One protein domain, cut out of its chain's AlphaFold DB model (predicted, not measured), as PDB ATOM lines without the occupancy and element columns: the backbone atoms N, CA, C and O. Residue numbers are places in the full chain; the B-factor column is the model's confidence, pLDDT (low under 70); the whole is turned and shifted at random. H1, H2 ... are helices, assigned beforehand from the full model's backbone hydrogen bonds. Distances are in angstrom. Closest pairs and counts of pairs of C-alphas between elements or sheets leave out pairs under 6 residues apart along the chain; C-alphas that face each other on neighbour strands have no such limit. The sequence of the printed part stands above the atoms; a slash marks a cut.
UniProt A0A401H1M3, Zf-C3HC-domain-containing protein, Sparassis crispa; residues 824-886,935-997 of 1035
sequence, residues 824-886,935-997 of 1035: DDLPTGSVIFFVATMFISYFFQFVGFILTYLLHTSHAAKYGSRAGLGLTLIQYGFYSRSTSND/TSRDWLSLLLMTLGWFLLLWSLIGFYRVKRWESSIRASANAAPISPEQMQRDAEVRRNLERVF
ATOM      1  N   ASP A 824     185.268 206.892 240.964       69.12
ATOM      2  CA  ASP A 824     185.297 207.687 242.206       69.12
ATOM      3  C   ASP A 824     183.988 207.546 243.026       69.12
ATOM      4  O   ASP A 824     183.319 208.534 243.341       69.12
ATOM      5  N   ASP A 825     183.598 206.288 243.274       67.75
ATOM      6  CA  ASP A 825     182.407 205.837 244.016       67.75
ATOM      7  C   ASP A 825     181.035 206.279 243.464       67.75
ATOM      8  O   ASP A 825     180.020 206.176 244.153       67.75
ATOM      9  N   LEU A 826     180.968 206.742 242.208       77.81
ATOM     10  CA  LEU A 826     179.730 207.232 241.594       77.81
ATOM     11  C   LEU A 826     179.637 206.874 240.091       77.81
ATOM     12  O   LEU A 826     180.641 206.952 239.381       77.81
ATOM     13  N   PRO A 827     178.467 206.497 239.535       84.75
ATOM     14  CA  PRO A 827     178.337 206.251 238.098       84.75
ATOM     15  C   PRO A 827     178.673 207.496 237.272       84.75
ATOM     16  O   PRO A 827     178.322 208.622 237.638       84.75
ATOM     17  N   THR A 828     179.327 207.317 236.123       82.25
ATOM     18  CA  THR A 828     179.696 208.452 235.257       82.25
ATOM     19  C   THR A 828     178.476 209.186 234.697       82.25
ATOM     20  O   THR A 828     178.498 210.411 234.579       82.25
ATOM     21  N   GLY A 829     177.397 208.448 234.409       84.06
ATOM     22  CA  GLY A 829     176.148 208.947 233.825       84.06
ATOM     23  C   GLY A 829     176.245 209.245 232.322       84.06
ATOM     24  O   GLY A 829     177.329 209.277 231.735       84.06
ATOM     25  N   SER A 830     175.105 209.447 231.660       87.38
ATOM     26  CA  SER A 830     175.071 209.798 230.234       87.38
ATOM     27  C   SER A 830     175.345 211.293 230.008       87.38
ATOM     28  O   SER A 830     175.137 212.123 230.894       87.38
ATOM     29  N   VAL A 831     175.783 211.660 228.797       89.38
ATOM     30  CA  VAL A 831     175.927 213.078 228.403       89.38
ATOM     31  C   VAL A 831     174.566 213.789 228.445       89.38
ATOM     32  O   VAL A 831     174.482 214.935 228.873       89.38
ATOM     33  N   ILE A 832     173.490 213.075 228.101       89.06
ATOM     34  CA  ILE A 832     172.108 213.561 228.192       89.06
ATOM     35  C   ILE A 832     171.751 213.908 229.647       89.06
ATOM     36  O   ILE A 832     171.174 214.962 229.892       89.06
ATOM     37  N   PHE A 833     172.148 213.090 230.629       89.19
ATOM     38  CA  PHE A 833     171.880 213.366 232.047       89.19
ATOM     39  C   PHE A 833     172.699 214.551 232.592       89.19
ATOM     40  O   PHE A 833     172.199 215.324 233.410       89.19
ATOM     41  N   PHE A 834     173.926 214.751 232.094       93.38
ATOM     42  CA  PHE A 834     174.721 215.955 232.373       93.38
ATOM     43  C   PHE A 834     174.014 217.212 231.840       93.38
ATOM     44  O   PHE A 834     173.833 218.176 232.580       93.38
ATOM     45  N   VAL A 835     173.532 217.178 230.592       93.75
ATOM     46  CA  VAL A 835     172.793 218.292 229.973       93.75
ATOM     47  C   VAL A 835     171.450 218.543 230.677       93.75
ATOM     48  O   VAL A 835     171.112 219.689 230.958       93.75
ATOM     49  N   ALA A 836     170.703 217.497 231.039       92.12
ATOM     50  CA  ALA A 836     169.428 217.628 231.744       92.12
ATOM     51  C   ALA A 836     169.593 218.257 233.140       92.12
ATOM     52  O   ALA A 836     168.874 219.189 233.490       92.12
ATOM     53  N   THR A 837     170.575 217.806 233.927       92.69
ATOM     54  CA  THR A 837     170.848 218.382 235.259       92.69
ATOM     55  C   THR A 837     171.445 219.792 235.183       92.69
ATOM     56  O   THR A 837     171.143 220.626 236.037       92.69
ATOM     57  N   MET A 838     172.196 220.100 234.123       94.69
ATOM     58  CA  MET A 838     172.621 221.459 233.775       94.69
ATOM     59  C   MET A 838     171.433 222.377 233.459       94.69
ATOM     60  O   MET A 838     171.380 223.483 233.993       94.69
ATOM     61  N   PHE A 839     170.442 221.921 232.685       95.00
ATOM     62  CA  PHE A 839     169.214 222.688 232.443       95.00
ATOM     63  C   PHE A 839     168.371 222.873 233.711       95.00
ATOM     64  O   PHE A 839     167.925 223.986 233.974       95.00
ATOM     65  N   ILE A 840     168.192 221.836 234.538       93.00
ATOM     66  CA  ILE A 840     167.448 221.947 235.807       93.00
ATOM     67  C   ILE A 840     168.110 222.984 236.732       93.00
ATOM     68  O   ILE A 840     167.428 223.857 237.269       93.00
ATOM     69  N   SER A 841     169.440 222.955 236.869       95.25
ATOM     70  CA  SER A 841     170.171 223.957 237.653       95.25
ATOM     71  C   SER A 841     170.246 225.344 236.995       95.25
ATOM     72  O   SER A 841     170.583 226.303 237.685       95.25
ATOM     73  N   TYR A 842     169.954 225.467 235.699       94.56
ATOM     74  CA  TYR A 842     169.829 226.757 235.020       94.56
ATOM     75  C   TYR A 842     168.447 227.377 235.275       94.56
ATOM     76  O   TYR A 842     168.352 228.454 235.860       94.56
ATOM     77  N   PHE A 843     167.368 226.668 234.926       93.81
ATOM     78  CA  PHE A 843     166.000 227.186 235.029       93.81
ATOM     79  C   PHE A 843     165.539 227.416 236.476       93.81
ATOM     80  O   PHE A 843     164.927 228.442 236.760       93.81
ATOM     81  N   PHE A 844     165.867 226.513 237.405       91.25
ATOM     82  CA  PHE A 844     165.520 226.664 238.828       91.25
ATOM     83  C   PHE A 844     166.606 227.389 239.647       91.25
ATOM     84  O   PHE A 844     166.552 227.407 240.879       91.25
ATOM     85  N   GLN A 845     167.598 227.990 238.980       92.19
ATOM     86  CA  GLN A 845     168.654 228.803 239.589       92.19
ATOM     87  C   GLN A 845     169.351 228.103 240.777       92.19
ATOM     88  O   GLN A 845     169.622 226.902 240.744       92.19
ATOM     89  N   PHE A 846     169.645 228.843 241.852       89.31
ATOM     90  CA  PHE A 846     170.317 228.326 243.045       89.31
ATOM     91  C   PHE A 846     169.543 227.194 243.748       89.31
ATOM     92  O   PHE A 846     170.158 226.286 244.306       89.31
ATOM     93  N   VAL A 847     168.206 227.189 243.670       91.81
ATOM     94  CA  VAL A 847     167.372 226.100 244.212       91.81
ATOM     95  C   VAL A 847     167.544 224.829 243.375       91.81
ATOM     96  O   VAL A 847     167.746 223.750 243.928       91.81
ATOM     97  N   GLY A 848     167.562 224.962 242.045       91.06
ATOM     98  CA  GLY A 848     167.876 223.879 241.110       91.06
ATOM     99  C   GLY A 848     169.274 223.310 241.313       91.06
ATOM    100  O   GLY A 848     169.447 222.089 241.310       91.06
ATOM    101  N   PHE A 849     170.260 224.182 241.550       94.69
ATOM    102  CA  PHE A 849     171.612 223.778 241.925       94.69
ATOM    103  C   PHE A 849     171.606 222.944 243.209       94.69
ATOM    104  O   PHE A 849     172.090 221.818 243.186       94.69
ATOM    105  N   ILE A 850     171.024 223.441 244.309       93.94
ATOM    106  CA  ILE A 850     170.980 222.707 245.586       93.94
ATOM    107  C   ILE A 850     170.284 221.351 245.420       93.94
ATOM    108  O   ILE A 850     170.835 220.337 245.847       93.94
ATOM    109  N   LEU A 851     169.117 221.314 244.770       90.88
ATOM    110  CA  LEU A 851     168.346 220.086 244.568       90.88
ATOM    111  C   LEU A 851     169.163 219.027 243.809       90.88
ATOM    112  O   LEU A 851     169.296 217.894 244.266       90.88
ATOM    113  N   THR A 852     169.750 219.406 242.671       91.31
ATOM    114  CA  THR A 852     170.499 218.476 241.806       91.31
ATOM    115  C   THR A 852     171.906 218.157 242.311       91.31
ATOM    116  O   THR A 852     172.430 217.095 241.982       91.31
ATOM    117  N   TYR A 853     172.516 219.031 243.119       92.19
ATOM    118  CA  TYR A 853     173.850 218.828 243.691       92.19
ATOM    119  C   TYR A 853     173.826 218.069 245.025       92.19
ATOM    120  O   TYR A 853     174.755 217.313 245.299       92.19
ATOM    121  N   LEU A 854     172.787 218.202 245.858       90.81
ATOM    122  CA  LEU A 854     172.662 217.380 247.071       90.81
ATOM    123  C   LEU A 854     172.138 215.972 246.762       90.81
ATOM    124  O   LEU A 854     172.611 215.013 247.363       90.81
ATOM    125  N   LEU A 855     171.243 215.828 245.780       88.19
ATOM    126  CA  LEU A 855     170.704 214.535 245.335       88.19
ATOM    127  C   LEU A 855     171.534 213.897 244.195       88.19
ATOM    128  O   LEU A 855     171.019 213.087 243.423       88.19
ATOM    129  N   HIS A 856     172.812 214.272 244.030       90.88
ATOM    130  CA  HIS A 856     173.619 213.803 242.896       90.88
ATOM    131  C   HIS A 856     174.015 212.323 243.037       90.88
ATOM    132  O   HIS A 856     174.900 211.960 243.805       90.88
ATOM    133  N   THR A 857     173.401 211.458 242.230       85.88
ATOM    134  CA  THR A 857     173.733 210.023 242.158       85.88
ATOM    135  C   THR A 857     174.712 209.674 241.035       85.88
ATOM    136  O   THR A 857     175.051 208.510 240.880       85.88
ATOM    137  N   SER A 858     175.185 210.646 240.244       89.56
ATOM    138  CA  SER A 858     176.168 210.443 239.163       89.56
ATOM    139  C   SER A 858     177.131 211.625 239.008       89.56
ATOM    140  O   SER A 858     176.809 212.760 239.378       89.56
ATOM    141  N   HIS A 859     178.302 211.395 238.401       89.31
ATOM    142  CA  HIS A 859     179.211 212.484 238.001       89.31
ATOM    143  C   HIS A 859     178.555 213.419 236.986       89.31
ATOM    144  O   HIS A 859     178.727 214.631 237.081       89.31
ATOM    145  N   ALA A 860     177.752 212.881 236.065       91.38
ATOM    146  CA  ALA A 860     176.921 213.672 235.167       91.38
ATOM    147  C   ALA A 860     176.054 214.691 235.933       91.38
ATOM    148  O   ALA A 860     176.093 215.867 235.587       91.38
ATOM    149  N   ALA A 861     175.375 214.299 237.021       91.44
ATOM    150  CA  ALA A 861     174.641 215.241 237.878       91.44
ATOM    151  C   ALA A 861     175.560 216.215 238.636       91.44
ATOM    152  O   ALA A 861     175.286 217.416 238.693       91.44
ATOM    153  N   LYS A 862     176.676 215.723 239.187       93.94
ATOM    154  CA  LYS A 862     177.659 216.515 239.951       93.94
ATOM    155  C   LYS A 862     178.272 217.659 239.148       93.94
ATOM    156  O   LYS A 862     178.519 218.737 239.684       93.94
ATOM    157  N   TYR A 863     178.554 217.402 237.875       95.06
ATOM    158  CA  TYR A 863     179.120 218.381 236.956       95.06
ATOM    159  C   TYR A 863     178.016 219.162 236.221       95.06
ATOM    160  O   TYR A 863     178.140 220.377 236.070       95.06
ATOM    161  N   GLY A 864     176.900 218.530 235.850       94.44
ATOM    162  CA  GLY A 864     175.765 219.201 235.211       94.44
ATOM    163  C   GLY A 864     175.205 220.325 236.081       94.44
ATOM    164  O   GLY A 864     175.207 221.481 235.668       94.44
ATOM    165  N   SER A 865     174.867 220.027 237.340       95.44
ATOM    166  CA  SER A 865     174.437 221.030 238.332       95.44
ATOM    167  C   SER A 865     175.422 222.203 238.467       95.44
ATOM    168  O   SER A 865     175.037 223.367 238.385       95.44
ATOM    169  N   ARG A 866     176.727 221.928 238.579       95.06
ATOM    170  CA  ARG A 866     177.768 222.970 238.662       95.06
ATOM    171  C   ARG A 866     177.923 223.790 237.374       95.06
ATOM    172  O   ARG A 866     178.271 224.966 237.457       95.06
ATOM    173  N   ALA A 867     177.661 223.203 236.206       96.31
ATOM    174  CA  ALA A 867     177.657 223.910 234.924       96.31
ATOM    175  C   ALA A 867     176.409 224.799 234.769       96.31
ATOM    176  O   ALA A 867     176.528 225.931 234.304       96.31
ATOM    177  N   GLY A 868     175.241 224.328 235.225       95.19
ATOM    178  CA  GLY A 868     174.002 225.111 235.272       95.19
ATOM    179  C   GLY A 868     174.128 226.322 236.196       95.19
ATOM    180  O   GLY A 868     173.871 227.444 235.767       95.19
ATOM    181  N   LEU A 869     174.654 226.129 237.414       95.31
ATOM    182  CA  LEU A 869     175.012 227.232 238.312       95.31
ATOM    183  C   LEU A 869     175.965 228.229 237.623       95.31
ATOM    184  O   LEU A 869     175.727 229.434 237.672       95.31
ATOM    185  N   GLY A 870     176.994 227.734 236.924       95.12
ATOM    186  CA  GLY A 870     177.910 228.556 236.126       95.12
ATOM    187  C   GLY A 870     177.196 229.440 235.095       95.12
ATOM    188  O   GLY A 870     177.459 230.640 235.045       95.12
ATOM    189  N   LEU A 871     176.235 228.888 234.341       94.38
ATOM    190  CA  LEU A 871     175.392 229.668 233.425       94.38
ATOM    191  C   LEU A 871     174.547 230.722 234.148       94.38
ATOM    192  O   LEU A 871     174.473 231.851 233.670       94.38
ATOM    193  N   THR A 872     173.943 230.408 235.298       94.19
ATOM    194  CA  THR A 872     173.134 231.402 236.035       94.19
ATOM    195  C   THR A 872     173.962 232.554 236.595       94.19
ATOM    196  O   THR A 872     173.496 233.689 236.603       94.19
ATOM    197  N   LEU A 873     175.215 232.302 236.987       93.06
ATOM    198  CA  LEU A 873     176.155 233.344 237.409       93.06
ATOM    199  C   LEU A 873     176.577 234.233 236.229       93.06
ATOM    200  O   LEU A 873     176.652 235.450 236.381       93.06
ATOM    201  N   ILE A 874     176.778 233.652 235.040       93.44
ATOM    202  CA  ILE A 874     177.015 234.411 233.801       93.44
ATOM    203  C   ILE A 874     175.782 235.261 233.452       93.44
ATOM    204  O   ILE A 874     175.922 236.461 233.218       93.44
ATOM    205  N   GLN A 875     174.579 234.678 233.466       91.44
ATOM    206  CA  GLN A 875     173.320 235.374 233.174       91.44
ATOM    207  C   GLN A 875     173.058 236.517 234.164       91.44
ATOM    208  O   GLN A 875     172.735 237.624 233.743       91.44
ATOM    209  N   TYR A 876     173.236 236.282 235.467       89.88
ATOM    210  CA  TYR A 876     173.068 237.304 236.499       89.88
ATOM    211  C   TYR A 876     174.151 238.392 236.413       89.88
ATOM    212  O   TYR A 876     173.852 239.567 236.614       89.88
ATOM    213  N   GLY A 877     175.378 238.037 236.013       89.06
ATOM    214  CA  GLY A 877     176.427 238.997 235.665       89.06
ATOM    215  C   GLY A 877     176.034 239.897 234.487       89.06
ATOM    216  O   GLY A 877     176.146 241.115 234.592       89.06
ATOM    217  N   PHE A 878     175.510 239.334 233.392       86.75
ATOM    218  CA  PHE A 878     174.984 240.130 232.272       86.75
ATOM    219  C   PHE A 878     173.789 240.999 232.687       86.75
ATOM    220  O   PHE A 878     173.773 242.182 232.366       86.75
ATOM    221  N   TYR A 879     172.833 240.461 233.449       84.94
ATOM    222  CA  TYR A 879     171.655 241.200 233.915       84.94
ATOM    223  C   TYR A 879     172.023 242.369 234.846       84.94
ATOM    224  O   TYR A 879     171.559 243.493 234.666       84.94
ATOM    225  N   SER A 880     172.955 242.155 235.783       81.88
ATOM    226  CA  SER A 880     173.485 243.224 236.640       81.88
ATOM    227  C   SER A 880     174.183 244.345 235.855       81.88
ATOM    228  O   SER A 880     174.375 245.421 236.420       81.88
ATOM    229  N   ARG A 881     174.543 244.108 234.585       76.31
ATOM    230  CA  ARG A 881     175.151 245.075 233.660       76.31
ATOM    231  C   ARG A 881     174.178 245.603 232.586       76.31
ATOM    232  O   ARG A 881     174.464 246.622 231.972       76.31
ATOM    233  N   SER A 882     173.019 244.972 232.368       67.25
ATOM    234  CA  SER A 882     171.934 245.580 231.580       67.25
ATOM    235  C   SER A 882     171.146 246.586 232.423       67.25
ATOM    236  O   SER A 882     170.866 247.680 231.951       67.25
ATOM    237  N   THR A 883     170.909 246.291 233.711       60.59
ATOM    238  CA  THR A 883     170.218 247.231 234.623       60.59
ATOM    239  C   THR A 883     170.927 248.582 234.794       60.59
ATOM    240  O   THR A 883     170.272 249.561 235.121       60.59
ATOM    241  N   SER A 884     172.238 248.667 234.537       54.25
ATOM    242  CA  SER A 884     172.990 249.933 234.531       54.25
ATOM    243  C   SER A 884     172.825 250.756 233.246       54.25
ATOM    244  O   SER A 884     173.185 251.929 233.248       54.25
ATOM    245  N   ASN A 885     172.284 250.175 232.169       53.16
ATOM    246  CA  ASN A 885     171.861 250.920 230.981       53.16
ATOM    247  C   ASN A 885     170.389 251.352 231.095       53.16
ATOM    248  O   ASN A 885     170.069 252.485 230.755       53.16
ATOM    249  N   ASP A 886     169.503 250.481 231.592       49.25
ATOM    250  CA  ASP A 886     168.049 250.723 231.572       49.25
ATOM    251  C   ASP A 886     167.563 251.793 232.575       49.25
ATOM    252  O   ASP A 886     166.500 252.379 232.378       49.25
ATOM    253  N   THR A 935     181.716 251.005 239.088       70.06
ATOM    254  CA  THR A 935     180.792 250.960 240.223       70.06
ATOM    255  C   THR A 935     180.934 249.645 240.989       70.06
ATOM    256  O   THR A 935     181.436 248.638 240.482       70.06
ATOM    257  N   SER A 936     180.437 249.599 242.227       74.44
ATOM    258  CA  SER A 936     180.370 248.343 242.987       74.44
ATOM    259  C   SER A 936     179.525 247.266 242.285       74.44
ATOM    260  O   SER A 936     179.755 246.078 242.509       74.44
ATOM    261  N   ARG A 937     178.597 247.662 241.401       73.12
ATOM    262  CA  ARG A 937     177.771 246.765 240.573       73.12
ATOM    263  C   ARG A 937     178.531 246.263 239.340       73.12
ATOM    264  O   ARG A 937     178.386 245.098 238.979       73.12
ATOM    265  N   ASP A 938     179.413 247.074 238.760       81.38
ATOM    266  CA  ASP A 938     180.325 246.642 237.691       81.38
ATOM    267  C   ASP A 938     181.359 245.641 238.216       81.38
ATOM    268  O   ASP A 938     181.526 244.564 237.647       81.38
ATOM    269  N   TRP A 939     181.979 245.926 239.367       84.81
ATOM    270  CA  TRP A 939     182.852 244.964 240.050       84.81
ATOM    271  C   TRP A 939     182.127 243.655 240.384       84.81
ATOM    272  O   TRP A 939     182.693 242.575 240.195       84.81
ATOM    273  N   LEU A 940     180.870 243.730 240.833       83.94
ATOM    274  CA  LEU A 940     180.055 242.551 241.121       83.94
ATOM    275  C   LEU A 940     179.716 241.758 239.848       83.94
ATOM    276  O   LEU A 940     179.876 240.540 239.844       83.94
ATOM    277  N   SER A 941     179.306 242.416 238.758       87.06
ATOM    278  CA  SER A 941     178.999 241.741 237.486       87.06
ATOM    279  C   SER A 941     180.230 241.070 236.868       87.06
ATOM    280  O   SER A 941     180.146 239.913 236.454       87.06
ATOM    281  N   LEU A 942     181.397 241.724 236.896       86.69
ATOM    282  CA  LEU A 942     182.674 241.143 236.461       86.69
ATOM    283  C   LEU A 942     183.081 239.931 237.318       86.69
ATOM    284  O   LEU A 942     183.534 238.915 236.781       86.69
ATOM    285  N   LEU A 943     182.881 239.994 238.638       90.38
ATOM    286  CA  LEU A 943     183.124 238.871 239.552       90.38
ATOM    287  C   LEU A 943     182.178 237.697 239.260       90.38
ATOM    288  O   LEU A 943     182.628 236.557 239.160       90.38
ATOM    289  N   LEU A 944     180.884 237.962 239.066       90.12
ATOM    290  CA  LEU A 944     179.875 236.952 238.730       90.12
ATOM    291  C   LEU A 944     180.166 236.271 237.385       90.12
ATOM    292  O   LEU A 944     180.148 235.042 237.303       90.12
ATOM    293  N   MET A 945     180.509 237.050 236.353       90.75
ATOM    294  CA  MET A 945     180.899 236.533 235.038       90.75
ATOM    295  C   MET A 945     182.140 235.640 235.121       90.75
ATOM    296  O   MET A 945     182.129 234.525 234.601       90.75
ATOM    297  N   THR A 946     183.208 236.104 235.775       93.00
ATOM    298  CA  THR A 946     184.472 235.349 235.866       93.00
ATOM    299  C   THR A 946     184.330 234.083 236.712       93.00
ATOM    300  O   THR A 946     184.817 233.025 236.307       93.00
ATOM    301  N   LEU A 947     183.591 234.141 237.827       93.88
ATOM    302  CA  LEU A 947     183.250 232.975 238.645       93.88
ATOM    303  C   LEU A 947     182.385 231.966 237.871       93.88
ATOM    304  O   LEU A 947     182.652 230.764 237.914       93.88
ATOM    305  N   GLY A 948     181.370 232.445 237.147       94.44
ATOM    306  CA  GLY A 948     180.463 231.615 236.357       94.44
ATOM    307  C   GLY A 948     181.168 230.897 235.205       94.44
ATOM    308  O   GLY A 948     181.037 229.678 235.074       94.44
ATOM    309  N   TRP A 949     182.003 231.610 234.439       94.06
ATOM    310  CA  TRP A 949     182.849 231.017 233.395       94.06
ATOM    311  C   TRP A 949     183.855 230.011 233.959       94.06
ATOM    312  O   TRP A 949     184.020 228.934 233.385       94.06
ATOM    313  N   PHE A 950     184.488 230.310 235.096       95.38
ATOM    314  CA  PHE A 950     185.395 229.369 235.756       95.38
ATOM    315  C   PHE A 950     184.676 228.080 236.181       95.38
ATOM    316  O   PHE A 950     185.176 226.987 235.915       95.38
ATOM    317  N   LEU A 951     183.490 228.185 236.790       94.38
ATOM    318  CA  LEU A 951     182.688 227.023 237.188       94.38
ATOM    319  C   LEU A 951     182.213 226.205 235.982       94.38
ATOM    320  O   LEU A 951     182.332 224.980 236.007       94.38
ATOM    321  N   LEU A 952     181.745 226.863 234.918       95.12
ATOM    322  CA  LEU A 952     181.316 226.225 233.672       95.12
ATOM    323  C   LEU A 952     182.466 225.450 233.009       95.12
ATOM    324  O   LEU A 952     182.329 224.254 232.735       95.12
ATOM    325  N   LEU A 953     183.623 226.091 232.816       93.69
ATOM    326  CA  LEU A 953     184.792 225.475 232.180       93.69
ATOM    327  C   LEU A 953     185.390 224.360 233.043       93.69
ATOM    328  O   LEU A 953     185.670 223.275 232.532       93.69
ATOM    329  N   TRP A 954     185.542 224.576 234.354       95.00
ATOM    330  CA  TRP A 954     186.040 223.543 235.266       95.00
ATOM    331  C   TRP A 954     185.105 222.326 235.300       95.00
ATOM    332  O   TRP A 954     185.580 221.191 235.358       95.00
ATOM    333  N   SER A 955     183.790 222.542 235.196       95.00
ATOM    334  CA  SER A 955     182.815 221.456 235.157       95.00
ATOM    335  C   SER A 955     182.858 220.658 233.849       95.00
ATOM    336  O   SER A 955     182.944 219.429 233.885       95.00
ATOM    337  N   LEU A 956     182.902 221.337 232.697       93.81
ATOM    338  CA  LEU A 956     183.058 220.703 231.380       93.81
ATOM    339  C   LEU A 956     184.362 219.897 231.283       93.81
ATOM    340  O   LEU A 956     184.347 218.749 230.842       93.81
ATOM    341  N   ILE A 957     185.481 220.457 231.752       93.62
ATOM    342  CA  ILE A 957     186.780 219.767 231.794       93.62
ATOM    343  C   ILE A 957     186.738 218.577 232.767       93.62
ATOM    344  O   ILE A 957     187.319 217.530 232.477       93.62
ATOM    345  N   GLY A 958     186.037 218.704 233.899       90.12
ATOM    346  CA  GLY A 958     185.803 217.613 234.849       90.12
ATOM    347  C   GLY A 958     185.061 216.440 234.207       90.12
ATOM    348  O   GLY A 958     185.579 215.323 234.183       90.12
ATOM    349  N   PHE A 959     183.899 216.703 233.607       92.50
ATOM    350  CA  PHE A 959     183.092 215.677 232.947       92.50
ATOM    351  C   PHE A 959     183.793 215.069 231.718       92.50
ATOM    352  O   PHE A 959     183.801 213.847 231.563       92.50
ATOM    353  N   TYR A 960     184.473 215.878 230.894       92.06
ATOM    354  CA  TYR A 960     185.283 215.379 229.776       92.06
ATOM    355  C   TYR A 960     186.406 214.445 230.250       92.06
ATOM    356  O   TYR A 960     186.635 213.401 229.639       92.06
ATOM    357  N   ARG A 961     187.088 214.763 231.360       91.12
ATOM    358  CA  ARG A 961     188.108 213.874 231.938       91.12
ATOM    359  C   ARG A 961     187.520 212.541 232.400       91.12
ATOM    360  O   ARG A 961     188.111 211.509 232.094       91.12
ATOM    361  N   VAL A 962     186.361 212.555 233.064       89.12
ATOM    362  CA  VAL A 962     185.646 211.328 233.461       89.12
ATOM    363  C   VAL A 962     185.261 210.500 232.228       89.12
ATOM    364  O   VAL A 962     185.557 209.308 232.179       89.12
ATOM    365  N   LYS A 963     184.703 211.121 231.178       87.31
ATOM    366  CA  LYS A 963     184.359 210.423 229.925       87.31
ATOM    367  C   LYS A 963     185.576 209.912 229.150       87.31
ATOM    368  O   LYS A 963     185.506 208.839 228.554       87.31
ATOM    369  N   ARG A 964     186.712 210.612 229.197       87.06
ATOM    370  CA  ARG A 964     187.981 210.129 228.629       87.06
ATOM    371  C   ARG A 964     188.528 208.922 229.396       87.06
ATOM    372  O   ARG A 964     189.067 208.015 228.768       87.06
ATOM    373  N   TRP A 965     188.375 208.878 230.721       81.31
ATOM    374  CA  TRP A 965     188.723 207.699 231.522       81.31
ATOM    375  C   TRP A 965     187.778 206.518 231.257       81.31
ATOM    376  O   TRP A 965     188.267 205.422 231.017       81.31
ATOM    377  N   GLU A 966     186.464 206.735 231.163       84.31
ATOM    378  CA  GLU A 966     185.486 205.715 230.733       84.31
ATOM    379  C   GLU A 966     185.805 205.138 229.348       84.31
ATOM    380  O   GLU A 966     185.833 203.922 229.168       84.31
ATOM    381  N   SER A 967     186.114 206.003 228.377       80.75
ATOM    382  CA  SER A 967     186.551 205.583 227.043       80.75
ATOM    383  C   SER A 967     187.856 204.781 227.098       80.75
ATOM    384  O   SER A 967     187.947 203.735 226.464       80.75
ATOM    385  N   SER A 968     188.833 205.206 227.909       78.44
ATOM    386  CA  SER A 968     190.097 204.483 228.092       78.44
ATOM    387  C   SER A 968     189.913 203.116 228.758       78.44
ATOM    388  O   SER A 968     190.601 202.174 228.377       78.44
ATOM    389  N   ILE A 969     189.004 202.998 229.731       79.25
ATOM    390  CA  ILE A 969     188.713 201.739 230.432       79.25
ATOM    391  C   ILE A 969     188.015 200.764 229.480       79.25
ATOM    392  O   ILE A 969     188.477 199.634 229.328       79.25
ATOM    393  N   ARG A 970     186.985 201.215 228.747       77.44
ATOM    394  CA  ARG A 970     186.331 200.406 227.702       77.44
ATOM    395  C   ARG A 970     187.297 200.010 226.582       77.44
ATOM    396  O   ARG A 970     187.257 198.870 226.136       77.44
ATOM    397  N   ALA A 971     188.204 200.897 226.171       73.81
ATOM    398  CA  ALA A 971     189.246 200.566 225.201       73.81
ATOM    399  C   ALA A 971     190.217 199.495 225.729       73.81
ATOM    400  O   ALA A 971     190.588 198.606 224.973       73.81
ATOM    401  N   SER A 972     190.589 199.528 227.017       68.88
ATOM    402  CA  SER A 972     191.414 198.474 227.627       68.88
ATOM    403  C   SER A 972     190.666 197.157 227.877       68.88
ATOM    404  O   SER A 972     191.293 196.106 227.836       68.88
ATOM    405  N   ALA A 973     189.346 197.192 228.087       64.31
ATOM    406  CA  ALA A 973     188.517 195.989 228.214       64.31
ATOM    407  C   ALA A 973     188.276 195.311 226.852       64.31
ATOM    408  O   ALA A 973     188.329 194.090 226.746       64.31
ATOM    409  N   ASN A 974     188.088 196.108 225.795       56.75
ATOM    410  CA  ASN A 974     187.921 195.633 224.419       56.75
ATOM    411  C   ASN A 974     189.262 195.370 223.700       56.75
ATOM    412  O   ASN A 974     189.267 195.014 222.520       56.75
ATOM    413  N   ALA A 975     190.400 195.541 224.382       47.22
ATOM    414  CA  ALA A 975     191.723 195.235 223.850       47.22
ATOM    415  C   ALA A 975     191.950 193.715 223.820       47.22
ATOM    416  O   ALA A 975     192.620 193.145 224.683       47.22
ATOM    417  N   ALA A 976     191.392 193.060 222.800       51.62
ATOM    418  CA  ALA A 976     191.733 191.683 222.464       51.62
ATOM    419  C   ALA A 976     193.266 191.527 222.337       51.62
ATOM    420  O   ALA A 976     193.936 192.457 221.871       51.62
ATOM    421  N   PRO A 977     193.845 190.378 222.737       53.44
ATOM    422  CA  PRO A 977     195.284 190.166 222.646       53.44
ATOM    423  C   PRO A 977     195.749 190.322 221.194       53.44
ATOM    424  O   PRO A 977     195.243 189.644 220.299       53.44
ATOM    425  N   ILE A 978     196.710 191.228 220.982       60.69
ATOM    426  CA  ILE A 978     197.301 191.530 219.671       60.69
ATOM    427  C   ILE A 978     197.769 190.217 219.040       60.69
ATOM    428  O   ILE A 978     198.513 189.459 219.667       60.69
ATOM    429  N   SER A 979     197.323 189.931 217.816       66.94
ATOM    430  CA  SER A 979     197.653 188.654 217.183       66.94
ATOM    431  C   SER A 979     199.156 188.578 216.862       66.94
ATOM    432  O   SER A 979     199.783 189.611 216.594       66.94
ATOM    433  N   PRO A 980     199.768 187.378 216.841       65.44
ATOM    434  CA  PRO A 980     201.177 187.245 216.467       65.44
ATOM    435  C   PRO A 980     201.447 187.789 215.054       65.44
ATOM    436  O   PRO A 980     202.497 188.381 214.826       65.44
ATOM    437  N   GLU A 981     200.474 187.700 214.140       68.19
ATOM    438  CA  GLU A 981     200.546 188.340 212.821       68.19
ATOM    439  C   GLU A 981     200.602 189.872 212.898       68.19
ATOM    440  O   GLU A 981     201.330 190.496 212.131       68.19
ATOM    441  N   GLN A 982     199.845 190.504 213.801       68.56
ATOM    442  CA  GLN A 982     199.895 191.957 213.991       68.56
ATOM    443  C   GLN A 982     201.246 192.388 214.573       68.56
ATOM    444  O   GLN A 982     201.815 193.369 214.099       68.56
ATOM    445  N   MET A 983     201.809 191.627 215.520       69.00
ATOM    446  CA  MET A 983     203.179 191.853 216.002       69.00
ATOM    447  C   MET A 983     204.225 191.673 214.894       69.00
ATOM    448  O   MET A 983     205.153 192.474 214.801       69.00
ATOM    449  N   GLN A 984     204.079 190.662 214.032       71.12
ATOM    450  CA  GLN A 984     204.975 190.448 212.892       71.12
ATOM    451  C   GLN A 984     204.880 191.591 211.874       71.12
ATOM    452  O   GLN A 984     205.913 192.134 211.492       71.12
ATOM    453  N   ARG A 985     203.668 192.029 211.506       75.31
ATOM    454  CA  ARG A 985     203.465 193.181 210.609       75.31
ATOM    455  C   ARG A 985     204.031 194.474 211.203       75.31
ATOM    456  O   ARG A 985     204.676 195.223 210.484       75.31
ATOM    457  N   ASP A 986     203.859 194.728 212.499       69.81
ATOM    458  CA  ASP A 986     204.403 195.922 213.168       69.81
ATOM    459  C   ASP A 986     205.944 195.865 213.326       69.81
ATOM    460  O   ASP A 986     206.631 196.888 213.275       69.81
ATOM    461  N   ALA A 987     206.535 194.670 213.444       72.94
ATOM    462  CA  ALA A 987     207.986 194.478 213.368       72.94
ATOM    463  C   ALA A 987     208.527 194.659 211.934       72.94
ATOM    464  O   ALA A 987     209.576 195.271 211.734       72.94
ATOM    465  N   GLU A 988     207.808 194.173 210.922       78.31
ATOM    466  CA  GLU A 988     208.192 194.287 209.512       78.31
ATOM    467  C   GLU A 988     208.019 195.713 208.970       78.31
ATOM    468  O   GLU A 988     208.875 196.202 208.232       78.31
ATOM    469  N   VAL A 989     206.991 196.436 209.427       81.50
ATOM    470  CA  VAL A 989     206.842 197.883 209.212       81.50
ATOM    471  C   VAL A 989     208.028 198.640 209.811       81.50
ATOM    472  O   VAL A 989     208.587 199.485 209.117       81.50
ATOM    473  N   ARG A 990     208.495 198.311 211.029       72.75
ATOM    474  CA  ARG A 990     209.727 198.920 211.576       72.75
ATOM    475  C   ARG A 990     210.954 198.626 210.714       72.75
ATOM    476  O   ARG A 990     211.623 199.573 210.315       72.75
ATOM    477  N   ARG A 991     211.189 197.369 210.316       75.25
ATOM    478  CA  ARG A 991     212.326 197.012 209.439       75.25
ATOM    479  C   ARG A 991     212.269 197.688 208.065       75.25
ATOM    480  O   ARG A 991     213.309 198.007 207.495       75.25
ATOM    481  N   ASN A 992     211.077 197.927 207.519       75.62
ATOM    482  CA  ASN A 992     210.928 198.670 206.269       75.62
ATOM    483  C   ASN A 992     211.091 200.185 206.461       75.62
ATOM    484  O   ASN A 992     211.702 200.818 205.606       75.62
ATOM    485  N   LEU A 993     210.658 200.765 207.585       76.50
ATOM    486  CA  LEU A 993     210.965 202.158 207.936       76.50
ATOM    487  C   LEU A 993     212.479 202.365 208.132       76.50
ATOM    488  O   LEU A 993     213.033 203.314 207.590       76.50
ATOM    489  N   GLU A 994     213.165 201.451 208.821       67.81
ATOM    490  CA  GLU A 994     214.627 201.464 209.010       67.81
ATOM    491  C   GLU A 994     215.385 201.440 207.668       67.81
ATOM    492  O   GLU A 994     216.328 202.209 207.476       67.81
ATOM    493  N   ARG A 995     214.926 200.620 206.708       69.12
ATOM    494  CA  ARG A 995     215.447 200.590 205.328       69.12
ATOM    495  C   ARG A 995     215.159 201.881 204.558       69.12
ATOM    496  O   ARG A 995     216.063 202.416 203.927       69.12
ATOM    497  N   VAL A 996     213.919 202.377 204.598       72.94
ATOM    498  CA  VAL A 996     213.479 203.569 203.844       72.94
ATOM    499  C   VAL A 996     214.149 204.848 204.352       72.94
ATOM    500  O   VAL A 996     214.466 205.723 203.549       72.94
ATOM    501  N   PHE A 997     214.421 204.949 205.655       69.50
ATOM    502  CA  PHE A 997     215.116 206.093 206.258       69.50
ATOM    503  C   PHE A 997     216.640 205.917 206.383       69.50
ATOM    504  O   PHE A 997     217.306 206.790 206.935       69.50
TER     505      PHE A 997
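What this domain is: This is residues 824 to 886 and 935 to 997 of the 1035 residues of the protein "Zf-C3HC-domain-containing protein" of Sparassis crispa (UniProt A0A401H1M3). Two long helices, H3 and H4, run side by side in opposite directions, and the shorter H1 and H2 pack on the first part of H3 to make a small three-helix bundle. Residues 967 to 997, with the last part of H4 and H5, stick out as a free arm beyond this body. The printed part has 126 residues, with five named helices, H1 to H5 in order, and no named strand: all helix. It is extended, with a radius of gyration of the C-alphas of 23.2 A, and flat, spanning 73 by 38 by 19 A.

Where its parts are: H1 holds residues 831 to 843, 18.5 A long, from C-alpha 831 at (175.927, 213.078, 228.403). H2 holds residues 845 to 854, 14.2 A. H3 holds residues 859 to 886, 40.4 A. H4, residues 936 to 973, is the longest at 55.0 A. H5, residues 980 to 996, measures 24.0 A and ends at (213.479, 203.569, 203.844).

How they stand to each other: H3 is the hub, touching three helices. H1, H2 and H3 form an up and down bundle, each running against the one before. H1 and H2, a helical hairpin, touch at Ser 841 and Gly 848, closest C-alphas 4.2 A, at a steep tilt of 44 degrees. H2 and H3, also a hairpin, touch at a shallow tilt of 14 degrees; the closest C-alphas, of Phe 849 and Ser 865, are 5.3 A apart. H3 and H4 touch, opposite ways at a shallow tilt of 22 degrees, closest at the C-alphas of Gly 870 and Gly 948, 4.0 A. H4 and H5 are apart. Every O i to N i+4 pair is within hydrogen-bond range in H1, H2, H4 and H5; in H3, 21 of 24.

The domain as a whole: The farthest C-alphas, of Asp 886 and Arg 995, are 73.8 A apart. Residues 887 to 934 are not printed; C-alphas 886 and 935 are 15.4 A apart across the cut. Of the links printed whole, no link is long. Mean pLDDT of the printed part is 83.4, with residues 882 to 886 and 972 to 983 among those under 70.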